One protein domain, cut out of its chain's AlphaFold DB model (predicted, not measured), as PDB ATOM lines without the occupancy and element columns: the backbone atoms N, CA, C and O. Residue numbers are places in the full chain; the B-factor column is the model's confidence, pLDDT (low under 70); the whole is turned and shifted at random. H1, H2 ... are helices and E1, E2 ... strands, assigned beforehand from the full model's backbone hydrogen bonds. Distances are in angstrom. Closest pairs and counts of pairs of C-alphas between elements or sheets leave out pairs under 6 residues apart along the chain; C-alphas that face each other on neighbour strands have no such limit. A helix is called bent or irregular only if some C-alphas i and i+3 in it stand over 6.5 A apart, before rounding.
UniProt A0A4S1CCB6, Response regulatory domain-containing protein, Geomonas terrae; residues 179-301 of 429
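What this domain is: This is residues 179 to 301 of the 429 residues of the protein "Response regulatory domain-containing protein" of Geomonas terrae (UniProt A0A4S1CCB6). Picture an elongated body with a narrow, strongly twisted three-stranded sheet toward one end, the kinked helix H3 running along its edge strand E3 and H4 beside it, and a cluster of three helices, H1, H2 and H5, at the other end. The 123 printed residues hold, in order, H1 H2 E1 E2 H3 H4 E3 H5, of mixed class; the sheet E1 E2 E3 is mixed. It is only just compact, close to loose, with a radius of gyration of the C-alphas of 16.4 A and spans of 51 by 27 by 24 A.

How they stand to each other: Start at inner strand E2, residues 224 to 231, antiparallel in a hairpin with E1, residues 216 to 221; N 219 and O 226 are 2.9 A apart. Parallel to E2 is E3, residues 271 to 277, with N 229 and O 274 at 2.9 A. H3, residues 238 to 258, lies over E3 at a height over the sheet of 7.3 A, in two layers, a helix on one face of a sheet; Leu 245 and Pro 277 have their closest C-alphas, 5.9 A apart. H4, residues 261 to 269, stands at the sheet's level and touches H3 only at the corner, closest C-alphas Leu 256 and Ala 262, 4.6 A. E2, H3, H4 and E3 make a strand-helix-strand unit, parallel neighbour strands with helices between. H2, residues 195 to 205, touches H5, residues 289 to 300, at a steep tilt of 52 degrees, opposite ways, closest C-alphas Trp 199 and Ser 298, 4.3 A. H1, residues 183 to 192, forms a helical hairpin with H2, closest C-alphas Tyr 190 and Cys 198, 6.1 A. H2 and H3 are close but not clearly touching, C-alphas 203 and 248 being 7.1 A apart. Every O i to N i+4 pair is within hydrogen-bond range in H4 and H5; it is 4 of 6 in H1, 5 of 7 in H2 and 13 of 17 in H3.

Where its parts are: Find C-alpha 183 at (18.826, 12.752, 45.891), where H1 begins. H3 runs 29.9 A from C-alpha 238 at (4.267, 10.250, 59.985), with a kink of 44 degrees near residue 252; E2 runs 21.9 A. H1 and H3 are irregular: C-alphas 188 and 191 are 7.9 A apart, and 239 and 242 are 7.1 A. H5 ends at C-alpha 300, (15.991, 22.280, 63.759).

The domain as a whole: The C-alphas farthest apart, Glu 192 and Asn 222, are 53.0 A apart. The printed part has no cut, the link E3 to H5 is long, and no printed residue is under 70 in pLDDT.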
ATOM      1  N   GLU A 179      12.891  15.823  40.962       90.69
ATOM      2  CA  GLU A 179      13.903  16.078  39.924       90.69
ATOM      3  C   GLU A 179      14.626  17.420  40.136       90.69
ATOM      4  O   GLU A 179      15.812  17.549  39.826       90.69
ATOM      5  N   ARG A 180      13.950  18.399  40.755       88.50
ATOM      6  CA  ARG A 180      14.505  19.720  41.073       88.50
ATOM      7  C   ARG A 180      15.669  19.657  42.073       88.50
ATOM      8  O   ARG A 180      16.515  20.552  42.081       88.50
ATOM      9  N   ALA A 181      15.735  18.611  42.895       89.44
ATOM     10  CA  ALA A 181      16.714  18.453  43.969       89.44
ATOM     11  C   ALA A 181      17.268  17.014  43.998       89.44
ATOM     12  O   ALA A 181      16.841  16.218  44.837       89.44
ATOM     13  N   PRO A 182      18.225  16.654  43.117       88.25
ATOM     14  CA  PRO A 182      18.699  15.279  42.988       88.25
ATOM     15  C   PRO A 182      19.141  14.657  44.318       88.25
ATOM     16  O   PRO A 182      20.041  15.170  44.990       88.25
ATOM     17  N   ILE A 183      18.566  13.495  44.644       89.50
ATOM     18  CA  ILE A 183      18.826  12.752  45.891       89.50
ATOM     19  C   ILE A 183      20.325  12.529  46.124       89.50
ATOM     20  O   ILE A 183      20.806  12.664  47.246       89.50
ATOM     21  N   SER A 184      21.077  12.187  45.076       87.50
ATOM     22  CA  SER A 184      22.518  11.921  45.179       87.50
ATOM     23  C   SER A 184      23.313  13.143  45.645       87.50
ATOM     24  O   SER A 184      24.263  13.003  46.417       87.50
ATOM     25  N   VAL A 185      22.913  14.341  45.214       86.62
ATOM     26  CA  VAL A 185      23.550  15.596  45.628       86.62
ATOM     27  C   VAL A 185      23.171  15.916  47.069       86.62
ATOM     28  O   VAL A 185      24.066  16.136  47.879       86.62
ATOM     29  N   LEU A 186      21.882  15.834  47.426       88.81
ATOM     30  CA  LEU A 186      21.433  16.062  48.803       88.81
ATOM     31  C   LEU A 186      22.152  15.127  49.786       88.81
ATOM     32  O   LEU A 186      22.796  15.590  50.723       88.81
ATOM     33  N   ARG A 187      22.141  13.813  49.535       89.81
ATOM     34  CA  ARG A 187      22.775  12.826  50.428       89.81
ATOM     35  C   ARG A 187      24.283  13.018  50.581       89.81
ATOM     36  O   ARG A 187      24.819  12.724  51.642       89.81
ATOM     37  N   SER A 188      24.972  13.498  49.546       87.00
ATOM     38  CA  SER A 188      26.423  13.714  49.613       87.00
ATOM     39  C   SER A 188      26.820  15.026  50.289       87.00
ATOM     40  O   SER A 188      27.979  15.160  50.673       87.00
ATOM     41  N   THR A 189      25.894  15.978  50.453       85.75
ATOM     42  CA  THR A 189      26.227  17.344  50.890       85.75
ATOM     43  C   THR A 189      25.414  17.865  52.074       85.75
ATOM     44  O   THR A 189      25.808  18.876  52.645       85.75
ATOM     45  N   TYR A 190      24.344  17.188  52.513       87.69
ATOM     46  CA  TYR A 190      23.440  17.711  53.553       87.69
ATOM     47  C   TYR A 190      24.133  18.058  54.879       87.69
ATOM     48  O   TYR A 190      23.718  18.992  55.554       87.69
ATOM     49  N   LYS A 191      25.220  17.362  55.237       86.81
ATOM     50  CA  LYS A 191      26.008  17.660  56.448       86.81
ATOM     51  C   LYS A 191      26.785  18.977  56.366       86.81
ATOM     52  O   LYS A 191      27.199  19.503  57.392       86.81
ATOM     53  N   GLU A 192      27.008  19.485  55.155       81.44
ATOM     54  CA  GLU A 192      27.629  20.787  54.885       81.44
ATOM     55  C   GLU A 192      26.586  21.894  54.647       81.44
ATOM     56  O   GLU A 192      26.951  23.068  54.545       81.44
ATOM     57  N   MET A 193      25.304  21.535  54.506       79.06
ATOM     58  CA  MET A 193      24.214  22.483  54.282       79.06
ATOM     59  C   MET A 193      23.750  23.079  55.611       79.06
ATOM     60  O   MET A 193      23.624  22.383  56.616       79.06
ATOM     61  N   ASP A 194      23.432  24.372  55.607       73.81
ATOM     62  CA  ASP A 194      22.623  24.945  56.678       73.81
ATOM     63  C   ASP A 194      21.185  24.390  56.620       73.81
ATOM     64  O   ASP A 194      20.745  23.847  55.601       73.81
ATOM     65  N   GLY A 195      20.431  24.536  57.711       77.06
ATOM     66  CA  GLY A 195      19.074  23.988  57.793       77.06
ATOM     67  C   GLY A 195      18.090  24.573  56.773       77.06
ATOM     68  O   GLY A 195      17.205  23.846  56.332       77.06
ATOM     69  N   THR A 196      18.260  25.824  56.328       77.50
ATOM     70  CA  THR A 196      17.385  26.447  55.321       77.50
ATOM     71  C   THR A 196      17.658  25.853  53.945       77.50
ATOM     72  O   THR A 196      16.728  25.419  53.261       77.50
ATOM     73  N   SER A 197      18.929  25.716  53.572       79.75
ATOM     74  CA  SER A 197      19.328  24.998  52.357       79.75
ATOM     75  C   SER A 197      18.852  23.546  52.386       79.75
ATOM     76  O   SER A 197      18.219  23.079  51.440       79.75
ATOM     77  N   CYS A 198      19.081  22.840  53.495       86.81
ATOM     78  CA  CYS A 198      18.632  21.462  53.660       86.81
ATOM     79  C   CYS A 198      17.106  21.351  53.518       86.81
ATOM     80  O   CYS A 198      16.624  20.499  52.774       86.81
ATOM     81  N   TRP A 199      16.349  22.269  54.130       88.25
ATOM     82  CA  TRP A 199      14.894  22.363  53.999       88.25
ATOM     83  C   TRP A 199      14.461  22.572  52.543       88.25
ATOM     84  O   TRP A 199      13.569  21.872  52.047       88.25
ATOM     85  N   HIS A 200      15.120  23.495  51.836       85.69
ATOM     86  CA  HIS A 200      14.840  23.782  50.434       85.69
ATOM     87  C   HIS A 200      15.047  22.563  49.550       85.69
ATOM     88  O   HIS A 200      14.226  22.346  48.671       85.69
ATOM     89  N   TRP A 201      16.076  21.755  49.785       91.12
ATOM     90  CA  TRP A 201      16.308  20.524  49.030       91.12
ATOM     91  C   TRP A 201      15.371  19.388  49.448       91.12
ATOM     92  O   TRP A 201      14.819  18.679  48.602       91.12
ATOM     93  N   PHE A 202      15.173  19.213  50.751       92.88
ATOM     94  CA  PHE A 202      14.401  18.115  51.315       92.88
ATOM     95  C   PHE A 202      12.932  18.171  50.895       92.88
ATOM     96  O   PHE A 202      12.383  17.149  50.484       92.88
ATOM     97  N   LYS A 203      12.312  19.362  50.886       93.06
ATOM     98  CA  LYS A 203      10.895  19.513  50.518       93.06
ATOM     99  C   LYS A 203      10.568  18.954  49.125       93.06
ATOM    100  O   LYS A 203       9.494  18.400  48.946       93.06
ATOM    101  N   HIS A 204      11.481  19.078  48.154       94.06
ATOM    102  CA  HIS A 204      11.275  18.565  46.792       94.06
ATOM    103  C   HIS A 204      11.325  17.038  46.753       94.06
ATOM    104  O   HIS A 204      10.606  16.399  45.997       94.06
ATOM    105  N   ASN A 205      12.166  16.444  47.598       93.88
ATOM    106  CA  ASN A 205      12.399  15.005  47.625       93.88
ATOM    107  C   ASN A 205      11.279  14.209  48.299       93.88
ATOM    108  O   ASN A 205      11.160  13.006  48.077       93.88
ATOM    109  N   ILE A 206      10.475  14.870  49.129       95.19
ATOM    110  CA  ILE A 206       9.343  14.246  49.812       95.19
ATOM    111  C   ILE A 206       8.015  14.499  49.101       95.19
ATOM    112  O   ILE A 206       6.995  14.059  49.609       95.19
ATOM    113  N   VAL A 207       7.980  15.215  47.980       95.75
ATOM    114  CA  VAL A 207       6.741  15.492  47.240       95.75
ATOM    115  C   VAL A 207       6.597  14.519  46.078       95.75
ATOM    116  O   VAL A 207       7.567  14.227  45.382       95.75
ATOM    117  N   ASP A 208       5.377  14.040  45.843       95.50
ATOM    118  CA  ASP A 208       5.082  13.270  44.634       95.50
ATOM    119  C   ASP A 208       5.014  14.193  43.413       95.50
ATOM    120  O   ASP A 208       4.418  15.270  43.462       95.50
ATOM    121  N   GLU A 209       5.576  13.749  42.289       94.94
ATOM    122  CA  GLU A 209       5.433  14.457  41.016       94.94
ATOM    123  C   GLU A 209       3.968  14.638  40.616       94.94
ATOM    124  O   GLU A 209       3.115  13.797  40.898       94.94
ATOM    125  N   TRP A 210       3.687  15.720  39.889       96.94
ATOM    126  CA  TRP A 210       2.375  15.937  39.293       96.94
ATOM    127  C   TRP A 210       2.086  14.917  38.193       96.94
ATOM    128  O   TRP A 210       2.759  14.889  37.159       96.94
ATOM    129  N   ASP A 211       1.038  14.129  38.410       95.75
ATOM    130  CA  ASP A 211       0.557  13.089  37.516       95.75
ATOM    131  C   ASP A 211      -0.976  13.108  37.406       95.75
ATOM    132  O   ASP A 211      -1.728  13.094  38.393       95.75
ATOM    133  N   VAL A 212      -1.450  13.161  36.162       95.25
ATOM    134  CA  VAL A 212      -2.869  13.318  35.832       95.25
ATOM    135  C   VAL A 212      -3.612  12.025  36.139       95.25
ATOM    136  O   VAL A 212      -3.255  10.949  35.671       95.25
ATOM    137  N   GLY A 213      -4.689  12.137  36.915       94.31
ATOM    138  CA  GLY A 213      -5.466  10.995  37.393       94.31
ATOM    139  C   GLY A 213      -4.930  10.374  38.686       94.31
ATOM    140  O   GLY A 213      -5.651   9.593  39.305       94.31
ATOM    141  N   HIS A 214      -3.727  10.753  39.131       96.31
ATOM    142  CA  HIS A 214      -3.202  10.376  40.442       96.31
ATOM    143  C   HIS A 214      -3.342  11.509  41.460       96.31
ATOM    144  O   HIS A 214      -4.029  11.355  42.470       96.31
ATOM    145  N   ASN A 215      -2.701  12.646  41.192       97.19
ATOM    146  CA  ASN A 215      -2.691  13.805  42.082       97.19
ATOM    147  C   ASN A 215      -2.992  15.123  41.349       97.19
ATOM    148  O   ASN A 215      -3.065  16.170  41.983       97.19
ATOM    149  N   VAL A 216      -3.252  15.074  40.040       98.00
ATOM    150  CA  VAL A 216      -3.840  16.179  39.278       98.00
ATOM    151  C   VAL A 216      -5.180  15.749  38.696       98.00
ATOM    152  O   VAL A 216      -5.273  14.753  37.977       98.00
ATOM    153  N   PHE A 217      -6.227  16.519  38.987       97.56
ATOM    154  CA  PHE A 217      -7.596  16.233  38.563       97.56
ATOM    155  C   PHE A 217      -8.187  17.409  37.797       97.56
ATOM    156  O   PHE A 217      -8.009  18.565  38.174       97.56
ATOM    157  N   VAL A 218      -8.944  17.108  36.743       96.94
ATOM    158  CA  VAL A 218      -9.673  18.109  35.962       96.94
ATOM    159  C   VAL A 218     -11.161  17.904  36.186       96.94
ATOM    160  O   VAL A 218     -11.723  16.881  35.799       96.94
ATOM    161  N   VAL A 219     -11.803  18.887  36.805       96.31
ATOM    162  CA  VAL A 219     -13.237  18.882  37.094       96.31
ATOM    163  C   VAL A 219     -13.915  19.924  36.213       96.31
ATOM    164  O   VAL A 219     -13.430  21.046  36.081       96.31
ATOM    165  N   THR A 220     -15.034  19.560  35.586       94.81
ATOM    166  CA  THR A 220     -15.846  20.497  34.797       94.81
ATOM    167  C   THR A 220     -17.234  20.604  35.412       94.81
ATOM    168  O   THR A 220     -18.013  19.658  35.350       94.81
ATOM    169  N   GLU A 221     -17.552  21.768  35.971       90.69
ATOM    170  CA  GLU A 221     -18.847  22.067  36.590       90.69
ATOM    171  C   GLU A 221     -19.433  23.327  35.961       90.69
ATOM    172  O   GLU A 221     -18.772  24.363  35.901       90.69
ATOM    173  N   ASN A 222     -20.681  23.268  35.486       86.56
ATOM    174  CA  ASN A 222     -21.374  24.422  34.894       86.56
ATOM    175  C   ASN A 222     -20.526  25.158  33.840       86.56
ATOM    176  O   ASN A 222     -20.434  26.384  33.861       86.56
ATOM    177  N   THR A 223     -19.871  24.410  32.943       83.44
ATOM    178  CA  THR A 223     -18.924  24.888  31.905       83.44
ATOM    179  C   THR A 223     -17.596  25.469  32.408       83.44
ATOM    180  O   THR A 223     -16.709  25.729  31.597       83.44
ATOM    181  N   LYS A 224     -17.404  25.614  33.724       88.69
ATOM    182  CA  LYS A 224     -16.139  26.058  34.313       88.69
ATOM    183  C   LYS A 224     -15.211  24.869  34.517       88.69
ATOM    184  O   LYS A 224     -15.589  23.883  35.151       88.69
ATOM    185  N   LYS A 225     -13.989  24.979  33.997       96.06
ATOM    186  CA  LYS A 225     -12.932  23.987  34.210       96.06
ATOM    187  C   LYS A 225     -12.122  24.349  35.447       96.06
ATOM    188  O   LYS A 225     -11.701  25.494  35.599       96.06
ATOM    189  N   THR A 226     -11.883  23.366  36.303       98.00
ATOM    190  CA  THR A 226     -11.016  23.483  37.472       98.00
ATOM    191  C   THR A 226      -9.928  22.422  37.393       98.00
ATOM    192  O   THR A 226     -10.238  21.240  37.259       98.00
ATOM    193  N   ILE A 227      -8.669  22.840  37.490       98.25
ATOM    194  CA  ILE A 227      -7.514  21.955  37.647       98.25
ATOM    195  C   ILE A 227      -7.163  21.935  39.136       98.25
ATOM    196  O   ILE A 227      -6.842  22.973  39.721       98.25
ATOM    197  N   ILE A 228      -7.272  20.764  39.753       98.38
ATOM    198  CA  ILE A 228      -7.018  20.539  41.175       98.38
ATOM    199  C   ILE A 228      -5.713  19.761  41.304       98.38
ATOM    200  O   ILE A 228      -5.634  18.602  40.900       98.38
ATOM    201  N   PHE A 229      -4.712  20.400  41.898       98.44
ATOM    202  CA  PHE A 229      -3.476  19.764  42.329       98.44
ATOM    203  C   PHE A 229      -3.670  19.282  43.769       98.44
ATOM    204  O   PHE A 229      -3.884  20.085  44.679       98.44
ATOM    205  N   LYS A 230      -3.634  17.969  43.986       98.25
ATOM    206  CA  LYS A 230      -3.611  17.359  45.314       98.25
ATOM    207  C   LYS A 230      -2.158  17.207  45.755       98.25
ATOM    208  O   LYS A 230      -1.452  16.333  45.273       98.25
ATOM    209  N   LEU A 231      -1.705  18.054  46.673       98.12
ATOM    210  CA  LEU A 231      -0.365  17.971  47.244       98.12
ATOM    211  C   LEU A 231      -0.239  16.713  48.109       98.12
ATOM    212  O   LEU A 231      -0.998  16.541  49.067       98.12
ATOM    213  N   ILE A 232       0.744  15.876  47.790       97.94
ATOM    214  CA  ILE A 232       1.070  14.649  48.517       97.94
ATOM    215  C   ILE A 232       2.503  14.766  49.020       97.94
ATOM    216  O   ILE A 232       3.387  15.168  48.261       97.94
ATOM    217  N   VAL A 233       2.724  14.404  50.284       96.81
ATOM    218  CA  VAL A 233       4.062  14.348  50.882       96.81
ATOM    219  C   VAL A 233       4.372  12.965  51.447       96.81
ATOM    220  O   VAL A 233       3.487  12.226  51.891       96.81
ATOM    221  N   ARG A 234       5.660  12.634  51.448       96.25
ATOM    222  CA  ARG A 234       6.235  11.355  51.853       96.25
ATOM    223  C   ARG A 234       7.460  11.521  52.760       96.25
ATOM    224  O   ARG A 234       8.534  11.015  52.426       96.25
ATOM    225  N   PRO A 235       7.336  12.248  53.886       94.81
ATOM    226  CA  PRO A 235       8.446  12.429  54.813       94.81
ATOM    227  C   PRO A 235       8.829  11.109  55.512       94.81
ATOM    228  O   PRO A 235       8.030  10.172  55.532       94.81
ATOM    229  N   PRO A 236      10.014  11.024  56.138       94.06
ATOM    230  CA  PRO A 236      10.433   9.883  56.956       94.06
ATOM    231  C   PRO A 236       9.499   9.580  58.128       94.06
ATOM    232  O   PRO A 236       9.382   8.428  58.554       94.06
ATOM    233  N   THR A 237       8.845  10.615  58.657       90.88
ATOM    234  CA  THR A 237       8.098  10.540  59.910       90.88
ATOM    235  C   THR A 237       6.624  10.868  59.691       90.88
ATOM    236  O   THR A 237       6.277  11.889  59.114       90.88
ATOM    237  N   GLU A 238       5.711  10.027  60.182       92.25
ATOM    238  CA  GLU A 238       4.267  10.250  59.985       92.25
ATOM    239  C   GLU A 238       3.783  11.540  60.662       92.25
ATOM    240  O   GLU A 238       2.985  12.291  60.103       92.25
ATOM    241  N   LYS A 239       4.345  11.849  61.836       89.69
ATOM    242  CA  LYS A 239       3.998  13.046  62.611       89.69
ATOM    243  C   LYS A 239       4.315  14.362  61.885       89.69
ATOM    244  O   LYS A 239       3.688  15.376  62.181       89.69
ATOM    245  N   SER A 240       5.237  14.364  60.918       91.75
ATOM    246  CA  SER A 240       5.617  15.571  60.175       91.75
ATOM    247  C   SER A 240       4.788  15.807  58.904       91.75
ATOM    248  O   SER A 240       4.895  16.874  58.300       91.75
ATOM    249  N   ILE A 241       3.903  14.878  58.508       93.75
ATOM    250  CA  ILE A 241       3.082  14.997  57.286       93.75
ATOM    251  C   ILE A 241       2.280  16.304  57.265       93.75
ATOM    252  O   ILE A 241       2.312  17.034  56.274       93.75
ATOM    253  N   ALA A 242       1.575  16.626  58.354       88.62
ATOM    254  CA  ALA A 242       0.749  17.832  58.426       88.62
ATOM    255  C   ALA A 242       1.586  19.115  58.288       88.62
ATOM    256  O   ALA A 242       1.185  20.043  57.581       88.62
ATOM    257  N   TYR A 243       2.769  19.136  58.909       90.75
ATOM    258  CA  TYR A 243       3.720  20.234  58.784       90.75
ATOM    259  C   TYR A 243       4.174  20.405  57.333       90.75
ATOM    260  O   TYR A 243       4.040  21.499  56.784       90.75
ATOM    261  N   TRP A 244       4.631  19.335  56.678       93.94
ATOM    262  CA  TRP A 244       5.136  19.411  55.307       93.94
ATOM    263  C   TRP A 244       4.049  19.796  54.303       93.94
ATOM    264  O   TRP A 244       4.278  20.675  53.470       93.94
ATOM    265  N   LEU A 245       2.838  19.242  54.437       94.00
ATOM    266  CA  LEU A 245       1.683  19.665  53.638       94.00
ATOM    267  C   LEU A 245       1.418  21.164  53.783       94.00
ATOM    268  O   LEU A 245       1.170  21.839  52.786       94.00
ATOM    269  N   HIS A 246       1.476  21.700  55.004       88.56
ATOM    270  CA  HIS A 246       1.268  23.125  55.237       88.56
ATOM    271  C   HIS A 246       2.394  23.978  54.636       88.56
ATOM    272  O   HIS A 246       2.121  24.919  53.886       88.56
ATOM    273  N   GLN A 247       3.650  23.643  54.940       87.69
ATOM    274  CA  GLN A 247       4.800  24.450  54.539       87.69
ATOM    275  C   GLN A 247       4.991  24.494  53.021       87.69
ATOM    276  O   GLN A 247       5.275  25.558  52.474       87.69
ATOM    277  N   ILE A 248       4.788  23.372  52.326       92.75
ATOM    278  CA  ILE A 248       4.928  23.304  50.864       92.75
ATOM    279  C   ILE A 248       3.737  23.970  50.164       92.75
ATOM    280  O   ILE A 248       3.905  24.635  49.144       92.75
ATOM    281  N   ARG A 249       2.527  23.857  50.726       94.62
ATOM    282  CA  ARG A 249       1.327  24.488  50.160       94.62
ATOM    283  C   ARG A 249       1.342  26.010  50.275       94.62
ATOM    284  O   ARG A 249       0.778  26.685  49.415       94.62
ATOM    285  N   ARG A 250       1.925  26.560  51.341       91.25
ATOM    286  CA  ARG A 250       1.866  27.997  51.649       91.25
ATOM    287  C   ARG A 250       2.381  28.892  50.500       91.25
ATOM    288  O   ARG A 250       1.632  29.798  50.135       91.25
ATOM    289  N   PRO A 251       3.572  28.675  49.905       90.06
ATOM    290  CA  PRO A 251       4.040  29.462  48.756       90.06
ATOM    291  C   PRO A 251       3.086  29.416  47.552       90.06
ATOM    292  O   PRO A 251       2.749  30.454  46.988       90.06
ATOM    293  N   ILE A 252       2.548  28.234  47.241       95.38
ATOM    294  CA  ILE A 252       1.601  28.041  46.133       95.38
ATOM    295  C   ILE A 252       0.304  28.818  46.395       95.38
ATOM    296  O   ILE A 252      -0.201  29.516  45.519       95.38
ATOM    297  N   ILE A 253      -0.233  28.742  47.619       94.69
ATOM    298  CA  ILE A 253      -1.430  29.497  48.016       94.69
ATOM    299  C   ILE A 253      -1.192  31.001  47.939       94.69
ATOM    300  O   ILE A 253      -2.066  31.713  47.446       94.69
ATOM    301  N   LYS A 254      -0.022  31.478  48.373       91.69
ATOM    302  CA  LYS A 254       0.343  32.889  48.265       91.69
ATOM    303  C   LYS A 254       0.260  33.360  46.811       91.69
ATOM    304  O   LYS A 254      -0.386  34.365  46.536       91.69
ATOM    305  N   VAL A 255       0.836  32.613  45.867       93.75
ATOM    306  CA  VAL A 255       0.759  32.963  44.439       93.75
ATOM    307  C   VAL A 255      -0.673  32.887  43.902       93.75
ATOM    308  O   VAL A 255      -1.151  33.813  43.240       93.75
ATOM    309  N   LEU A 256      -1.399  31.808  44.204       95.62
ATOM    310  CA  LEU A 256      -2.755  31.610  43.689       95.62
ATOM    311  C   LEU A 256      -3.743  32.662  44.217       95.62
ATOM    312  O   LEU A 256      -4.536  33.190  43.432       95.62
ATOM    313  N   ILE A 257      -3.701  32.956  45.520       93.38
ATOM    314  CA  ILE A 257      -4.696  33.765  46.236       93.38
ATOM    315  C   ILE A 257      -4.172  35.180  46.497       93.38
ATOM    316  O   ILE A 257      -4.709  36.131  45.927       93.38
ATOM    317  N   ASP A 258      -3.126  35.327  47.313       87.69
ATOM    318  CA  ASP A 258      -2.653  36.638  47.790       87.69
ATOM    319  C   ASP A 258      -2.141  37.507  46.631       87.69
ATOM    320  O   ASP A 258      -2.427  38.704  46.539       87.69
ATOM    321  N   GLU A 259      -1.440  36.887  45.682       91.00
ATOM    322  CA  GLU A 259      -0.893  37.545  44.491       91.00
ATOM    323  C   GLU A 259      -1.863  37.518  43.294       91.00
ATOM    324  O   GLU A 259      -1.541  38.013  42.211       91.00
ATOM    325  N   ASN A 260      -3.092  37.025  43.500       94.56
ATOM    326  CA  ASN A 260      -4.200  37.007  42.540       94.56
ATOM    327  C   ASN A 260      -3.955  36.218  41.239       94.56
ATOM    328  O   ASN A 260      -4.742  36.359  40.295       94.56
ATOM    329  N   SER A 261      -2.916  35.382  41.142       96.44
ATOM    330  CA  SER A 261      -2.605  34.695  39.883       96.44
ATOM    331  C   SER A 261      -3.732  33.756  39.439       96.44
ATOM    332  O   SER A 261      -4.079  33.752  38.259       96.44
ATOM    333  N   ALA A 262      -4.388  33.038  40.363       96.19
ATOM    334  CA  ALA A 262      -5.504  32.150  40.014       96.19
ATOM    335  C   ALA A 262      -6.720  32.921  39.482       96.19
ATOM    336  O   ALA A 262      -7.388  32.471  38.550       96.19
ATOM    337  N   ARG A 263      -6.996  34.107  40.044       96.81
ATOM    338  CA  ARG A 263      -8.076  34.983  39.573       96.81
ATOM    339  C   ARG A 263      -7.802  35.468  38.152       96.81
ATOM    340  O   ARG A 263      -8.694  35.386  37.315       96.81
ATOM    341  N   ILE A 264      -6.573  35.916  37.879       96.88
ATOM    342  CA  ILE A 264      -6.156  36.370  36.544       96.88
ATOM    343  C   ILE A 264      -6.286  35.230  35.531       96.88
ATOM    344  O   ILE A 264      -6.872  35.428  34.473       96.88
ATOM    345  N   VAL A 265      -5.802  34.030  35.861       97.00
ATOM    346  CA  VAL A 265      -5.910  32.871  34.961       97.00
ATOM    347  C   VAL A 265      -7.371  32.508  34.684       97.00
ATOM    348  O   VAL A 265      -7.733  32.234  33.541       97.00
ATOM    349  N   ASN A 266      -8.237  32.569  35.694       96.88
ATOM    350  CA  ASN A 266      -9.659  32.306  35.509       96.88
ATOM    351  C   ASN A 266     -10.357  33.379  34.651       96.88
ATOM    352  O   ASN A 266     -11.198  33.038  33.827       96.88
ATOM    353  N   GLU A 267     -10.016  34.657  34.819       96.31
ATOM    354  CA  GLU A 267     -10.568  35.760  34.014       96.31
ATOM    355  C   GLU A 267     -10.114  35.695  32.549       96.31
ATOM    356  O   GLU A 267     -10.924  35.903  31.649       96.31
ATOM    357  N   GLU A 268      -8.838  35.389  32.309       96.31
ATOM    358  CA  GLU A 268      -8.231  35.418  30.972       96.31
ATOM    359  C   GLU A 268      -8.456  34.118  30.188       96.31
ATOM    360  O   GLU A 268      -8.581  34.152  28.964       96.31
ATOM    361  N   PHE A 269      -8.516  32.970  30.874       95.88
ATOM    362  CA  PHE A 269      -8.546  31.648  30.237       95.88
ATOM    363  C   PHE A 269      -9.753  30.786  30.631       95.88
ATOM    364  O   PHE A 269      -9.924  29.698  30.087       95.88
ATOM    365  N   GLY A 270     -10.598  31.229  31.570       95.94
ATOM    366  CA  GLY A 270     -11.772  30.464  32.015       95.94
ATOM    367  C   GLY A 270     -11.440  29.189  32.801       95.94
ATOM    368  O   GLY A 270     -12.287  28.298  32.909       95.94
ATOM    369  N   VAL A 271     -10.213  29.083  33.325       97.25
ATOM    370  CA  VAL A 271      -9.726  27.930  34.094       97.25
ATOM    371  C   VAL A 271      -9.419  28.342  35.526       97.25
ATOM    372  O   VAL A 271      -8.642  29.262  35.770       97.25
ATOM    373  N   MET A 272      -9.985  27.621  36.487       97.44
ATOM    374  CA  MET A 272      -9.645  27.765  37.898       97.44
ATOM    375  C   MET A 272      -8.521  26.796  38.270       97.44
ATOM    376  O   MET A 272      -8.591  25.614  37.950       97.44
ATOM    377  N   ILE A 273      -7.502  27.276  38.978       98.00
ATOM    378  CA  ILE A 273      -6.404  26.444  39.488       98.00
ATOM    379  C   ILE A 273      -6.506  26.388  41.011       98.00
ATOM    380  O   ILE A 273      -6.653  27.426  41.662       98.00
ATOM    381  N   ARG A 274      -6.456  25.181  41.580       97.38
ATOM    382  CA  ARG A 274      -6.537  24.938  43.026       97.38
ATOM    383  C   ARG A 274      -5.426  24.011  43.498       97.38
ATOM    384  O   ARG A 274      -5.022  23.109  42.773       97.38
ATOM    385  N   ILE A 275      -4.997  24.218  44.741       97.75
ATOM    386  CA  ILE A 275      -4.064  23.351  45.465       97.75
ATOM    387  C   ILE A 275      -4.708  22.890  46.779       97.75
ATOM    388  O   ILE A 275      -5.096  23.698  47.637       97.75
ATOM    389  N   GLU A 276      -4.818  21.579  46.941       97.19
ATOM    390  CA  GLU A 276      -5.455  20.926  48.083       97.19
ATOM    391  C   GLU A 276      -4.457  19.967  48.739       97.19
ATOM    392  O   GLU A 276      -3.841  19.169  48.040       97.19
ATOM    393  N   PRO A 277      -4.244  20.023  50.063       96.12
ATOM    394  CA  PRO A 277      -3.415  19.032  50.731       96.12
ATOM    395  C   PRO A 277      -4.162  17.696  50.779       96.12
ATOM    396  O   PRO A 277      -5.349  17.659  51.104       96.12
ATOM    397  N   SER A 278      -3.472  16.595  50.499       96.25
ATOM    398  CA  SER A 278      -4.060  15.256  50.532       96.25
ATOM    399  C   SER A 278      -3.437  14.432  51.653       96.25
ATOM    400  O   SER A 278      -2.449  13.728  51.452       96.25
ATOM    401  N   GLN A 279      -4.015  14.518  52.856       92.69
ATOM    402  CA  GLN A 279      -3.587  13.670  53.978       92.69
ATOM    403  C   GLN A 279      -3.825  12.185  53.686       92.69
ATOM    404  O   GLN A 279      -2.984  11.366  54.014       92.69
ATOM    405  N   GLU A 280      -4.931  11.856  53.013       94.44
ATOM    406  CA  GLU A 280      -5.318  10.480  52.668       94.44
ATOM    407  C   GLU A 280      -4.303   9.765  51.757       94.44
ATOM    408  O   GLU A 280      -4.131   8.552  51.855       94.44
ATOM    409  N   LEU A 281      -3.627  10.509  50.874       95.06
ATOM    410  CA  LEU A 281      -2.604   9.974  49.973       95.06
ATOM    411  C   LEU A 281      -1.185  10.139  50.535       95.06
ATOM    412  O   LEU A 281      -0.267   9.446  50.092       95.06
ATOM    413  N   SER A 282      -1.001  11.044  51.499       97.06
ATOM    414  CA  SER A 282       0.286  11.270  52.158       97.06
ATOM    415  C   SER A 282       0.565  10.172  53.174       97.06
ATOM    416  O   SER A 282      -0.325   9.711  53.884       97.06
ATOM    417  N   LYS A 283       1.821   9.748  53.261       96.44
ATOM    418  CA  LYS A 283       2.232   8.695  54.194       96.44
ATOM    419  C   LYS A 283       3.709   8.792  54.507       96.44
ATOM    420  O   LYS A 283       4.481   9.244  53.668       96.44
ATOM    421  N   ALA A 284       4.110   8.298  55.672       93.12
ATOM    422  CA  ALA A 284       5.525   8.175  55.977       93.12
ATOM    423  C   ALA A 284       6.209   7.243  54.964       93.12
ATOM    424  O   ALA A 284       5.693   6.169  54.633       93.12
ATOM    425  N   ASN A 285       7.374   7.648  54.476       89.19
ATOM    426  CA  ASN A 285       8.246   6.809  53.674       89.19
ATOM    427  C   ASN A 285       9.346   6.276  54.584       89.19
ATOM    428  O   ASN A 285      10.133   7.054  55.117       89.19
ATOM    429  N   LEU A 286       9.391   4.958  54.796       73.94
ATOM    430  CA  LEU A 286      10.399   4.311  55.642       73.94
ATOM    431  C   LEU A 286      11.754   4.306  54.926       73.94
ATOM    432  O   LEU A 286      12.208   3.291  54.403       73.94
ATOM    433  N   LEU A 287      12.359   5.484  54.875       78.94
ATOM    434  CA  LEU A 287      13.677   5.735  54.331       78.94
ATOM    435  C   LEU A 287      14.753   5.419  55.383       78.94
ATOM    436  O   LEU A 287      14.458   5.219  56.565       78.94
ATOM    437  N   ASP A 288      16.003   5.321  54.934       85.12
ATOM    438  CA  ASP A 288      17.142   5.024  55.805       85.12
ATOM    439  C   ASP A 288      17.431   6.149  56.824       85.12
ATOM    440  O   ASP A 288      16.757   7.181  56.882       85.12
ATOM    441  N   THR A 289      18.412   5.916  57.699       86.69
ATOM    442  CA  THR A 289      18.762   6.835  58.794       86.69
ATOM    443  C   THR A 289      19.170   8.221  58.312       86.69
ATOM    444  O   THR A 289      18.873   9.192  59.005       86.69
ATOM    445  N   ASP A 290      19.778   8.327  57.127       90.44
ATOM    446  CA  ASP A 290      20.226   9.610  56.578       90.44
ATOM    447  C   ASP A 290      19.029  10.536  56.353       90.44
ATOM    448  O   ASP A 290      19.093  11.721  56.650       90.44
ATOM    449  N   TRP A 291      17.898  10.004  55.885       92.31
ATOM    450  CA  TRP A 291      16.708  10.815  55.630       92.31
ATOM    451  C   TRP A 291      16.067  11.374  56.897       92.31
ATOM    452  O   TRP A 291      15.544  12.486  56.868       92.31
ATOM    453  N   LYS A 292      16.127  10.636  58.009       90.75
ATOM    454  CA  LYS A 292      15.680  11.150  59.311       90.75
ATOM    455  C   LYS A 292      16.589  12.272  59.801       90.75
ATOM    456  O   LYS A 292      16.087  13.275  60.293       90.75
ATOM    457  N   GLU A 293      17.900  12.123  59.621       91.44
ATOM    458  CA  GLU A 293      18.879  13.164  59.956       91.44
ATOM    459  C   GLU A 293      18.676  14.418  59.084       91.44
ATOM    460  O   GLU A 293      18.659  15.533  59.597       91.44
ATOM    461  N   ILE A 294      18.444  14.247  57.777       92.12
ATOM    462  CA  ILE A 294      18.120  15.339  56.842       92.12
ATOM    463  C   ILE A 294      16.842  16.064  57.277       92.12
ATOM    464  O   ILE A 294      16.808  17.296  57.286       92.12
ATOM    465  N   GLU A 295      15.789  15.326  57.641       92.31
ATOM    466  CA  GLU A 295      14.550  15.917  58.153       92.31
ATOM    467  C   GLU A 295      14.808  16.699  59.451       92.31
ATOM    468  O   GLU A 295      14.390  17.849  59.563       92.31
ATOM    469  N   GLU A 296      15.556  16.129  60.398       89.31
ATOM    470  CA  GLU A 296      15.904  16.791  61.659       89.31
ATOM    471  C   GLU A 296      16.693  18.088  61.430       89.31
ATOM    472  O   GLU A 296      16.356  19.122  62.012       89.31
ATOM    473  N   ILE A 297      17.688  18.081  60.538       88.44
ATOM    474  CA  ILE A 297      18.449  19.279  60.153       88.44
ATOM    475  C   ILE A 297      17.527  20.319  59.507       88.44
ATOM    476  O   ILE A 297      17.605  21.502  59.846       88.44
ATOM    477  N   SER A 298      16.619  19.885  58.630       88.12
ATOM    478  CA  SER A 298      15.652  20.763  57.958       88.12
ATOM    479  C   SER A 298      14.674  21.425  58.937       88.12
ATOM    480  O   SER A 298      14.189  22.523  58.670       88.12
ATOM    481  N   LEU A 299      14.374  20.768  60.061       85.62
ATOM    482  CA  LEU A 299      13.416  21.241  61.066       85.62
ATOM    483  C   LEU A 299      14.056  22.016  62.227       85.62
ATOM    484  O   LEU A 299      13.384  22.837  62.841       85.62
ATOM    485  N   SER A 300      15.328  21.758  62.547       79.31
ATOM    486  CA  SER A 300      15.991  22.280  63.759       79.31
ATOM    487  C   SER A 300      17.289  23.045  63.493       79.31
ATOM    488  O   SER A 300      17.864  23.638  64.407       79.31
ATOM    489  N   HIS A 301      17.799  23.028  62.257       74.81
ATOM    490  CA  HIS A 301      19.128  23.547  61.911       74.81
ATOM    491  C   HIS A 301      20.264  22.943  62.767       74.81
ATOM    492  O   HIS A 301      21.283  23.601  62.972       74.81
TER     493      HIS A 301